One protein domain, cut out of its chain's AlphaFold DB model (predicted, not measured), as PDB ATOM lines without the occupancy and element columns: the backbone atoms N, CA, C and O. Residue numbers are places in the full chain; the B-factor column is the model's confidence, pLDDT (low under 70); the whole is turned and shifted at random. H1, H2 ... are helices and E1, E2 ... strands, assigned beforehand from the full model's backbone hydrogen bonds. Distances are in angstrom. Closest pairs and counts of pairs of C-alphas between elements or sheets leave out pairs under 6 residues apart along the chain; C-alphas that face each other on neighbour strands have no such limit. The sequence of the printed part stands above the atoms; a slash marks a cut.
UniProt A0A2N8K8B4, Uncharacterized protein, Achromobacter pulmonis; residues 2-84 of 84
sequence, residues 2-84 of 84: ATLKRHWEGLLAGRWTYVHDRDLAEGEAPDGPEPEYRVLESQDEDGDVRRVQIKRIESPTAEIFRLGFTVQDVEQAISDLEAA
ATOM      1  N   ALA A   2     170.841 148.951 265.796       84.00
ATOM      2  CA  ALA A   2     169.436 148.552 265.586       84.00
ATOM      3  C   ALA A   2     168.785 147.814 266.777       84.00
ATOM      4  O   ALA A   2     167.645 148.092 267.132       84.00
ATOM      5  N   THR A   3     169.509 146.899 267.430       92.38
ATOM      6  CA  THR A   3     168.996 146.190 268.614       92.38
ATOM      7  C   THR A   3     168.744 147.128 269.791       92.38
ATOM      8  O   THR A   3     167.694 147.022 270.409       92.38
ATOM      9  N   LEU A   4     169.659 148.058 270.077       95.12
ATOM     10  CA  LEU A   4     169.511 149.019 271.173       95.12
ATOM     11  C   LEU A   4     168.333 149.966 270.923       95.12
ATOM     12  O   LEU A   4     167.512 150.155 271.814       95.12
ATOM     13  N   LYS A   5     168.195 150.470 269.690       95.69
ATOM     14  CA  LYS A   5     167.050 151.296 269.289       95.69
ATOM     15  C   LYS A   5     165.721 150.587 269.568       95.69
ATOM     16  O   LYS A   5     164.859 151.150 270.230       95.69
ATOM     17  N   ARG A   6     165.608 149.308 269.186       96.62
ATOM     18  CA  ARG A   6     164.405 148.501 269.459       96.62
ATOM     19  C   ARG A   6     164.079 148.352 270.945       96.62
ATOM     20  O   ARG A   6     162.912 148.203 271.285       96.62
ATOM     21  N   HIS A   7     165.077 148.358 271.831       96.75
ATOM     22  CA  HIS A   7     164.817 148.282 273.274       96.75
ATOM     23  C   HIS A   7     164.204 149.588 273.785       96.75
ATOM     24  O   HIS A   7     163.224 149.545 274.525       96.75
ATOM     25  N   TRP A   8     164.712 150.738 273.331       97.69
ATOM     26  CA  TRP A   8     164.118 152.039 273.643       97.69
ATOM     27  C   TRP A   8     162.706 152.187 273.072       97.69
ATOM     28  O   TRP A   8     161.785 152.545 273.802       97.69
ATOM     29  N   GLU A   9     162.506 151.817 271.804       97.69
ATOM     30  CA  GLU A   9     161.177 151.774 271.178       97.69
ATOM     31  C   GLU A   9     160.223 150.859 271.968       97.69
ATOM     32  O   GLU A   9     159.059 151.199 272.170       97.69
ATOM     33  N   GLY A  10     160.724 149.728 272.477       97.25
ATOM     34  CA  GLY A  10     159.971 148.803 273.323       97.25
ATOM     35  C   GLY A  10     159.543 149.407 274.662       97.25
ATOM     36  O   GLY A  10     158.392 149.236 275.060       97.25
ATOM     37  N   LEU A  11     160.427 150.152 275.337       96.88
ATOM     38  CA  LEU A  11     160.086 150.866 276.576       96.88
ATOM     39  C   LEU A  11     158.996 151.914 276.334       96.88
ATOM     40  O   LEU A  11     158.037 151.994 277.103       96.88
ATOM     41  N   LEU A  12     159.108 152.671 275.241       97.00
ATOM     42  CA  LEU A  12     158.127 153.690 274.879       97.00
ATOM     43  C   LEU A  12     156.776 153.064 274.511       97.00
ATOM     44  O   LEU A  12     155.733 153.504 274.996       97.00
ATOM     45  N   ALA A  13     156.773 152.026 273.675       96.62
ATOM     46  CA  ALA A  13     155.554 151.348 273.237       96.62
ATOM     47  C   ALA A  13     154.859 150.589 274.380       96.62
ATOM     48  O   ALA A  13     153.629 150.557 274.438       96.62
ATOM     49  N   GLY A  14     155.629 150.021 275.311       96.06
ATOM     50  CA  GLY A  14     155.138 149.243 276.451       96.06
ATOM     51  C   GLY A  14     154.585 150.068 277.614       96.06
ATOM     52  O   GLY A  14     154.181 149.491 278.621       96.06
ATOM     53  N   ARG A  15     154.548 151.404 277.514       97.31
ATOM     54  CA  ARG A  15     154.113 152.271 278.623       97.31
ATOM     55  C   ARG A  15     152.611 152.292 278.884       97.31
ATOM     56  O   ARG A  15     152.169 152.928 279.831       97.31
ATOM     57  N   TRP A  16     151.819 151.649 278.040       97.88
ATOM     58  CA  TRP A  16     150.366 151.768 278.061       97.88
ATOM     59  C   TRP A  16     149.702 150.565 278.720       97.88
ATOM     60  O   TRP A  16     150.153 149.434 278.565       97.88
ATOM     61  N   THR A  17     148.582 150.804 279.393       97.50
ATOM     62  CA  THR A  17     147.671 149.761 279.873       97.50
ATOM     63  C   THR A  17     146.229 150.164 279.597       97.50
ATOM     64  O   THR A  17     145.955 151.327 279.304       97.50
ATOM     65  N   TYR A  18     145.310 149.212 279.696       97.62
ATOM     66  CA  TYR A  18     143.882 149.496 279.697       97.62
ATOM     67  C   TYR A  18     143.333 149.400 281.116       97.62
ATOM     68  O   TYR A  18     143.690 148.495 281.870       97.62
ATOM     69  N   VAL A  19     142.451 150.330 281.463       97.19
ATOM     70  CA  VAL A  19     141.709 150.332 282.726       97.19
ATOM     71  C   VAL A  19     140.215 150.367 282.451       97.19
ATOM     72  O   VAL A  19     139.788 150.864 281.411       97.19
ATOM     73  N   HIS A  20     139.428 149.836 283.385       97.44
ATOM     74  CA  HIS A  20     137.976 149.966 283.345       97.44
ATOM     75  C   HIS A  20     137.578 151.443 283.318       97.44
ATOM     76  O   HIS A  20     138.011 152.206 284.181       97.44
ATOM     77  N   ASP A  21     136.733 151.813 282.359       97.62
ATOM     78  CA  ASP A  21     136.194 153.164 282.232       97.62
ATOM     79  C   ASP A  21     134.712 153.186 282.628       97.62
ATOM     80  O   ASP A  21     134.369 153.763 283.662       97.62
ATOM     81  N   ARG A  22     133.841 152.477 281.892       97.75
ATOM     82  CA  ARG A  22     132.401 152.370 282.195       97.75
ATOM     83  C   ARG A  22     131.732 151.147 281.564       97.75
ATOM     84  O   ARG A  22     132.224 150.606 280.578       97.75
ATOM     85  N   ASP A  23     130.577 150.762 282.096       97.25
ATOM     86  CA  ASP A  23     129.667 149.823 281.435       97.25
ATOM     87  C   ASP A  23     128.943 150.507 280.256       97.25
ATOM     88  O   ASP A  23     128.669 151.712 280.295       97.25
ATOM     89  N   LEU A  24     128.646 149.735 279.209       96.69
ATOM     90  CA  LEU A  24     127.909 150.176 278.022       96.69
ATOM     91  C   LEU A  24     126.535 149.509 277.969       96.69
ATOM     92  O   LEU A  24     126.407 148.307 278.212       96.69
ATOM     93  N   ALA A  25     125.517 150.274 277.583       94.56
ATOM     94  CA  ALA A  25     124.204 149.725 277.275       94.56
ATOM     95  C   ALA A  25     124.224 148.892 275.976       94.56
ATOM     96  O   ALA A  25     125.178 148.917 275.184       94.56
ATOM     97  N   GLU A  26     123.147 148.146 275.732       90.38
ATOM     98  CA  GLU A  26     122.970 147.398 274.487       90.38
ATOM     99  C   GLU A  26     123.015 148.342 273.274       90.38
ATOM    100  O   GLU A  26     122.360 149.384 273.247       90.38
ATOM    101  N   GLY A  27     123.833 147.999 272.276       89.75
ATOM    102  CA  GLY A  27     124.001 148.800 271.059       89.75
ATOM    103  C   GLY A  27     124.722 150.142 271.246       89.75
ATOM    104  O   GLY A  27     124.957 150.838 270.260       89.75
ATOM    105  N   GLU A  28     125.112 150.508 272.471       96.44
ATOM    106  CA  GLU A  28     125.858 151.740 272.725       96.44
ATOM    107  C   GLU A  28     127.265 151.666 272.108       96.44
ATOM    108  O   GLU A  28     127.948 150.633 272.186       96.44
ATOM    109  N   ALA A  29     127.685 152.766 271.481       96.19
ATOM    110  CA  ALA A  29     129.023 152.927 270.927       96.19
ATOM    111  C   ALA A  29     130.022 153.348 272.020       96.19
ATOM    112  O   ALA A  29     129.633 154.060 272.946       96.19
ATOM    113  N   PRO A  30     131.304 152.952 271.915       97.00
ATOM    114  CA  PRO A  30     132.330 153.478 272.800       97.00
ATOM    115  C   PRO A  30     132.550 154.980 272.570       97.00
ATOM    116  O   PRO A  30     132.266 155.514 271.496       97.00
ATOM    117  N   ASP A  31     133.132 155.648 273.562       97.69
ATOM    118  CA  ASP A  31     133.370 157.097 273.568       97.69
ATOM    119  C   ASP A  31     134.431 157.548 272.552       97.69
ATOM    120  O   ASP A  31     134.593 158.741 272.296       97.69
ATOM    121  N   GLY A  32     135.161 156.608 271.954       96.75
ATOM    122  CA  GLY A  32     136.171 156.902 270.953       96.75
ATOM    123  C   GLY A  32     136.658 155.667 270.201       96.75
ATOM    124  O   GLY A  32     136.201 154.550 270.454       96.75
ATOM    125  N   PRO A  33     137.576 155.874 269.246       97.31
ATOM    126  CA  PRO A  33     138.151 154.794 268.463       97.31
ATOM    127  C   PRO A  33     139.192 153.996 269.259       97.31
ATOM    128  O   PRO A  33     139.704 154.427 270.295       97.31
ATOM    129  N   GLU A  34     139.554 152.837 268.712       96.06
ATOM    130  CA  GLU A  34     140.800 152.180 269.084       96.06
ATOM    131  C   GLU A  34     142.015 152.974 268.569       96.06
ATOM    132  O   GLU A  34     141.971 153.492 267.449       96.06
ATOM    133  N   PRO A  35     143.135 152.984 269.316       96.25
ATOM    134  CA  PRO A  35     143.382 152.216 270.541       96.25
ATOM    135  C   PRO A  35     143.017 152.946 271.846       96.25
ATOM    136  O   PRO A  35     143.317 152.431 272.916       96.25
ATOM    137  N   GLU A  36     142.445 154.146 271.810       98.00
ATOM    138  CA  GLU A  36     142.160 154.922 273.026       98.00
ATOM    139  C   GLU A  36     141.059 154.276 273.873       98.00
ATOM    140  O   GLU A  36     141.158 154.258 275.101       98.00
ATOM    141  N   TYR A  37     140.055 153.694 273.217       98.25
ATOM    142  CA  TYR A  37     138.938 153.000 273.847       98.25
ATOM    143  C   TYR A  37     138.732 151.628 273.209       98.25
ATOM    144  O   TYR A  37     138.817 151.475 271.993       98.25
ATOM    145  N   ARG A  38     138.447 150.619 274.033       97.75
ATOM    146  CA  ARG A  38     138.077 149.265 273.595       97.75
ATOM    147  C   ARG A  38     136.832 148.794 274.319       97.75
ATOM    148  O   ARG A  38     136.606 149.176 275.462       97.75
ATOM    149  N   VAL A  39     136.075 147.922 273.666       97.44
ATOM    150  CA  VAL A  39     134.924 147.245 274.268       97.44
ATOM    151  C   VAL A  39     135.294 145.793 274.534       97.44
ATOM    152  O   VAL A  39     135.775 145.096 273.643       97.44
ATOM    153  N   LEU A  40     135.087 145.351 275.770       95.88
ATOM    154  CA  LEU A  40     135.137 143.952 276.163       95.88
ATOM    155  C   LEU A  40     133.712 143.456 276.368       95.88
ATOM    156  O   LEU A  40     132.914 144.117 277.032       95.88
ATOM    157  N   GLU A  41     133.410 142.288 275.816       95.38
ATOM    158  CA  GLU A  41     132.122 141.627 275.993       95.38
ATOM    159  C   GLU A  41     132.346 140.329 276.762       95.38
ATOM    160  O   GLU A  41     133.241 139.542 276.438       95.38
ATOM    161  N   SER A  42     131.559 140.120 277.810       92.12
ATOM    162  CA  SER A  42     131.564 138.895 278.605       92.12
ATOM    163  C   SER A  42     130.134 138.439 278.814       92.12
ATOM    164  O   SER A  42     129.285 139.248 279.188       92.12
ATOM    165  N   GLN A  43     129.884 137.154 278.598       92.12
ATOM    166  CA  GLN A  43     128.605 136.540 278.913       92.12
ATOM    167  C   GLN A  43     128.640 136.015 280.349       92.12
ATOM    168  O   GLN A  43     129.638 135.405 280.746       92.12
ATOM    169  N   ASP A  44     127.596 136.278 281.127       85.12
ATOM    170  CA  ASP A  44     127.429 135.673 282.447       85.12
ATOM    171  C   ASP A  44     126.781 134.278 282.372       85.12
ATOM    172  O   ASP A  44     126.516 133.745 281.292       85.12
ATOM    173  N   GLU A  45     126.591 133.640 283.530       84.19
ATOM    174  CA  GLU A  45     126.030 132.284 283.623       84.19
ATOM    175  C   GLU A  45     124.552 132.212 283.199       84.19
ATOM    176  O   GLU A  45     124.093 131.146 282.783       84.19
ATOM    177  N   ASP A  46     123.832 133.337 283.253       85.75
ATOM    178  CA  ASP A  46     122.421 133.459 282.869       85.75
ATOM    179  C   ASP A  46     122.250 133.766 281.367       85.75
ATOM    180  O   ASP A  46     121.147 133.673 280.820       85.75
ATOM    181  N   GLY A  47     123.358 134.037 280.668       82.88
ATOM    182  CA  GLY A  47     123.410 134.271 279.231       82.88
ATOM    183  C   GLY A  47     123.352 135.746 278.838       82.88
ATOM    184  O   GLY A  47     123.409 136.035 277.636       82.88
ATOM    185  N   ASP A  48     123.298 136.661 279.806       87.50
ATOM    186  CA  ASP A  48     123.290 138.098 279.569       87.50
ATOM    187  C   ASP A  48     124.690 138.575 279.155       87.50
ATOM    188  O   ASP A  48     125.728 138.159 279.682       87.50
ATOM    189  N   VAL A  49     124.731 139.457 278.154       90.69
ATOM    190  CA  VAL A  49     125.982 140.019 277.634       90.69
ATOM    191  C   VAL A  49     126.278 141.325 278.356       90.69
ATOM    192  O   VAL A  49     125.637 142.348 278.116       90.69
ATOM    193  N   ARG A  50     127.314 141.318 279.196       93.38
ATOM    194  CA  ARG A  50     127.873 142.541 279.771       93.38
ATOM    195  C   ARG A  50     128.908 143.134 278.824       93.38
ATOM    196  O   ARG A  50     129.870 142.465 278.441       93.38
ATOM    197  N   ARG A  51     128.731 144.412 278.488       96.31
ATOM    198  CA  ARG A  51     129.648 145.188 277.643       96.31
ATOM    199  C   ARG A  51     130.349 146.238 278.495       96.31
ATOM    200  O   ARG A  51     129.697 147.052 279.143       96.31
ATOM    201  N   VAL A  52     131.676 146.227 278.489       97.44
ATOM    202  CA  VAL A  52     132.515 147.135 279.279       97.44
ATOM    203  C   VAL A  52     133.434 147.909 278.351       97.44
ATOM    204  O   VAL A  52     134.193 147.320 277.583       97.44
ATOM    205  N   GLN A  53     133.415 149.232 278.460       98.25
ATOM    206  CA  GLN A  53     134.436 150.087 277.881       98.25
ATOM    207  C   GLN A  53     135.669 150.127 278.789       98.25
ATOM    208  O   GLN A  53     135.590 150.426 279.983       98.25
ATOM    209  N   ILE A  54     136.830 149.886 278.193       98.38
ATOM    210  CA  ILE A  54     138.138 150.098 278.805       98.38
ATOM    211  C   ILE A  54     138.866 151.226 278.073       98.38
ATOM    212  O   ILE A  54     138.802 151.337 276.847       98.38
ATOM    213  N   LYS A  55     139.584 152.055 278.828       98.31
ATOM    214  CA  LYS A  55     140.344 153.194 278.310       98.31
ATOM    215  C   LYS A  55     141.836 152.934 278.408       98.31
ATOM    216  O   LYS A  55     142.329 152.460 279.434       98.31
ATOM    217  N   ARG A  56     142.563 153.273 277.350       98.06
ATOM    218  CA  ARG A  56     144.020 153.232 277.331       98.06
ATOM    219  C   ARG A  56     144.583 154.419 278.103       98.06
ATOM    220  O   ARG A  56     144.260 155.571 277.821       98.06
ATOM    221  N   ILE A  57     145.454 154.133 279.058       97.12
ATOM    222  CA  ILE A  57     146.161 155.132 279.862       97.12
ATOM    223  C   ILE A  57     147.652 154.812 279.903       97.12
ATOM    224  O   ILE A  57     148.061 153.669 279.670       97.12
ATOM    225  N   GLU A  58     148.473 155.809 280.219       96.19
ATOM    226  CA  GLU A  58     149.857 155.536 280.600       96.19
ATOM    227  C   GLU A  58     149.861 154.782 281.933       96.19
ATOM    228  O   GLU A  58     149.234 155.193 282.910       96.19
ATOM    229  N   SER A  59     150.530 153.633 281.952       95.62
ATOM    230  CA  SER A  59     150.633 152.797 283.136       95.62
ATOM    231  C   SER A  59     151.613 153.437 284.117       95.62
ATOM    232  O   SER A  59     152.795 153.555 283.784       95.62
ATOM    233  N   PRO A  60     151.191 153.768 285.350       88.69
ATOM    234  CA  PRO A  60     152.086 154.349 286.351       88.69
ATOM    235  C   PRO A  60     153.197 153.380 286.788       88.69
ATOM    236  O   PRO A  60     154.167 153.789 287.416       88.69
ATOM    237  N   THR A  61     153.071 152.091 286.460       93.50
ATOM    238  CA  THR A  61     154.031 151.029 286.798       93.50
ATOM    239  C   THR A  61     154.740 150.448 285.571       93.50
ATOM    240  O   THR A  61     155.382 149.393 285.665       93.50
ATOM    241  N   ALA A  62     154.648 151.117 284.416       96.38
ATOM    242  CA  ALA A  62     155.378 150.728 283.215       96.38
ATOM    243  C   ALA A  62     156.889 150.618 283.471       96.38
ATOM    244  O   ALA A  62     157.456 151.358 284.278       96.38
ATOM    245  N   GLU A  63     157.554 149.708 282.751       96.19
ATOM    246  CA  GLU A  63     158.999 149.467 282.892       96.19
ATOM    247  C   GLU A  63     159.817 150.753 282.689       96.19
ATOM    248  O   GLU A  63     160.736 151.003 283.457       96.19
ATOM    249  N   ILE A  64     159.428 151.613 281.734       96.81
ATOM    250  CA  ILE A  64     160.057 152.926 281.504       96.81
ATOM    251  C   ILE A  64     160.172 153.748 282.799       96.81
ATOM    252  O   ILE A  64     161.264 154.196 283.147       96.81
ATOM    253  N   PHE A  65     159.083 153.852 283.566       95.06
ATOM    254  CA  PHE A  65     159.050 154.611 284.814       95.06
ATOM    255  C   PHE A  65     159.727 153.859 285.962       95.06
ATOM    256  O   PHE A  65     160.400 154.476 286.785       95.06
ATOM    257  N   ARG A  66     159.618 152.522 286.009       95.06
ATOM    258  CA  ARG A  66     160.329 151.697 287.006       95.06
ATOM    259  C   ARG A  66     161.847 151.788 286.874       95.06
ATOM    260  O   ARG A  66     162.541 151.700 287.881       95.06
ATOM    261  N   LEU A  67     162.347 151.989 285.658       95.25
ATOM    262  CA  LEU A  67     163.766 152.208 285.376       95.25
ATOM    263  C   LEU A  67     164.218 153.658 285.623       95.25
ATOM    264  O   LEU A  67     165.408 153.940 285.517       95.25
ATOM    265  N   GLY A  68     163.301 154.564 285.978       96.44
ATOM    266  CA  GLY A  68     163.605 155.967 286.259       96.44
ATOM    267  C   GLY A  68     163.709 156.859 285.021       96.44
ATOM    268  O   GLY A  68     164.184 157.984 285.143       96.44
ATOM    269  N   PHE A  69     163.269 156.386 283.851       96.62
ATOM    270  CA  PHE A  69     163.233 157.192 282.634       96.62
ATOM    271  C   PHE A  69     161.906 157.931 282.488       96.62
ATOM    272  O   PHE A  69     160.831 157.409 282.800       96.62
ATOM    273  N   THR A  70     161.980 159.138 281.943       96.50
ATOM    274  CA  THR A  70     160.821 159.845 281.401       96.50
ATOM    275  C   THR A  70     160.586 159.453 279.939       96.50
ATOM    276  O   THR A  70     161.459 158.894 279.276       96.50
ATOM    277  N   VAL A  71     159.400 159.771 279.406       96.75
ATOM    278  CA  VAL A  71     159.113 159.622 277.967       96.75
ATOM    279  C   VAL A  71     160.115 160.420 277.127       96.75
ATOM    280  O   VAL A  71     160.647 159.889 276.156       96.75
ATOM    281  N   GLN A  72     160.433 161.644 277.554       97.75
ATOM    282  CA  GLN A  72     161.376 162.519 276.863       97.75
ATOM    283  C   GLN A  72     162.790 161.922 276.809       97.75
ATOM    284  O   GLN A  72     163.433 161.989 275.762       97.75
ATOM    285  N   ASP A  73     163.264 161.302 277.895       97.75
ATOM    286  CA  ASP A  73     164.585 160.653 277.918       97.75
ATOM    287  C   ASP A  73     164.675 159.540 276.866       97.75
ATOM    288  O   ASP A  73     165.674 159.414 276.156       97.75
ATOM    289  N   VAL A  74     163.611 158.741 276.740       97.00
ATOM    290  CA  VAL A  74     163.549 157.638 275.775       97.00
ATOM    291  C   VAL A  74     163.445 158.150 274.341       97.00
ATOM    292  O   VAL A  74     164.131 157.631 273.462       97.00
ATOM    293  N   GLU A  75     162.621 159.167 274.089       97.94
ATOM    294  CA  GLU A  75     162.501 159.791 272.766       97.94
ATOM    295  C   GLU A  75     163.832 160.393 272.307       97.94
ATOM    296  O   GLU A  75     164.243 160.174 271.163       97.94
ATOM    297  N   GLN A  76     164.555 161.064 273.208       97.94
ATOM    298  CA  GLN A  76     165.880 161.599 272.908       97.94
ATOM    299  C   GLN A  76     166.876 160.479 272.584       97.94
ATOM    300  O   GLN A  76     167.565 160.552 271.570       97.94
ATOM    301  N   ALA A  77     166.907 159.404 273.380       96.75
ATOM    302  CA  ALA A  77     167.800 158.272 273.134       96.75
ATOM    303  C   ALA A  77     167.537 157.585 271.781       96.75
ATOM    304  O   ALA A  77     168.473 157.116 271.131       96.75
ATOM    305  N   ILE A  78     166.276 157.515 271.336       96.94
ATOM    306  CA  ILE A  78     165.924 157.009 270.002       96.94
ATOM    307  C   ILE A  78     166.444 157.960 268.923       96.94
ATOM    308  O   ILE A  78     167.087 157.494 267.984       96.94
ATOM    309  N   SER A  79     166.207 159.265 269.075       97.44
ATOM    310  CA  SER A  79     166.636 160.278 268.105       97.44
ATOM    311  C   SER A  79     168.158 160.295 267.924       97.44
ATOM    312  O   SER A  79     168.642 160.277 266.792       97.44
ATOM    313  N   ASP A  80     168.918 160.215 269.019       96.62
ATOM    314  CA  ASP A  80     170.384 160.157 268.983       96.62
ATOM    315  C   ASP A  80     170.891 158.921 268.220       96.62
ATOM    316  O   ASP A  80     171.883 158.990 267.496       96.62
ATOM    317  N   LEU A  81     170.198 157.783 268.347       95.50
ATOM    318  CA  LEU A  81     170.529 156.544 267.636       95.50
ATOM    319  C   LEU A  81     170.127 156.553 266.157       95.50
ATOM    320  O   LEU A  81     170.647 155.737 265.402       95.50
ATOM    321  N   GLU A  82     169.184 157.403 265.752       93.19
ATOM    322  CA  GLU A  82     168.804 157.599 264.346       93.19
ATOM    323  C   GLU A  82     169.735 158.576 263.625       93.19
ATOM    324  O   GLU A  82     169.896 158.480 262.409       93.19
ATOM    325  N   ALA A  83     170.336 159.507 264.366       92.38
ATOM    326  CA  ALA A  83     171.293 160.478 263.846       92.38
ATOM    327  C   ALA A  83     172.730 159.930 263.723       92.38
ATOM    328  O   ALA A  83     173.556 160.559 263.057       92.38
ATOM    329  N   ALA A  84     173.025 158.800 264.375       80.12
ATOM    330  CA  ALA A  84     174.324 158.121 264.375       80.12
ATOM    331  C   ALA A  84     174.477 157.121 263.217       80.12
ATOM    332  O   ALA A  84     175.585 157.082 262.633       80.12
TER     333      ALA A  84
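This is residues 2 to 84 of the 84 residues of an uncharacterized protein of Achromobacter pulmonis (UniProt A0A2N8K8B4). The model is a rod of two unlike halves: two helices, H1 and H3, side by side at one end with the short H2 near their inner ends, and a strongly twisted three-strand sheet at the other. E3 is in the middle of the sheet between E1 and E2, no helix covers the sheet, and residues 14 to 15 and 59 to 62 join the two halves. Beyond the end of E1, residues 25 to 36 fold back to the start of E2, and the turn of the E2 and E3 hairpin makes the far tip. The printed part has 83 residues, in the order H1, E1, E2, E3, H2, H3, with an antiparallel sheet ordered E1, E3, E2 and a mixed class of helices and strands. The whole is only just extended, close to loose, with a radius of gyration of the C-alphas of 18.0 A and spans of 58 by 23 by 19 A.

H1 is residues 2 to 13, 16.1 A long, and begins with C-alpha 2 at (169.436, 148.552, 265.586). E1 is residues 16 to 24, 22.5 A. E2 is residues 37 to 43, 20.1 A. E3 is residues 49 to 58, 28.6 A, with C-alpha 49 at (125.982, 140.019, 277.634). H2 is residues 63 to 66, 4.9 A. H3 is residues 71 to 83, 18.7 A, and ends with C-alpha 83 at (171.293, 160.478, 263.846).

H1 and H3 touch at a shallow tilt of 25 degrees and run opposite ways; their closest C-alphas, of Lys 5 and Ile 78, are 5.9 A apart. H1, with residues 11 to 12 alone, only just touches H2, with 3 pairs of C-alphas within 8 A, the closest being those of Leu 11 and Ile 64 at 5.3 A. H2 and H3 are close but not clearly touching. None of the three helices is on the sheet. E1 and E3 are antiparallel at 146 degrees, with N 19 and O 55 within hydrogen-bond range at 2.9 A. E2 and E3 form a hairpin, antiparallel at 148 degrees, with N 40 and O 52 within range at 2.8 A. In H1 and H3 every O i to N i+4 pair is within range; H2 is too short for such a pair.

The C-alphas farthest apart, of Asp 46 and Ala 84, are 60.4 A apart, while those of Ala 2 and Ala 84 are 10.8 A apart. The printed part has no cut. The link from E1 to E2, 12 residues, is long; the other four are tight. The mean pLDDT of the printed part is 95.1, and no printed residue is under 70.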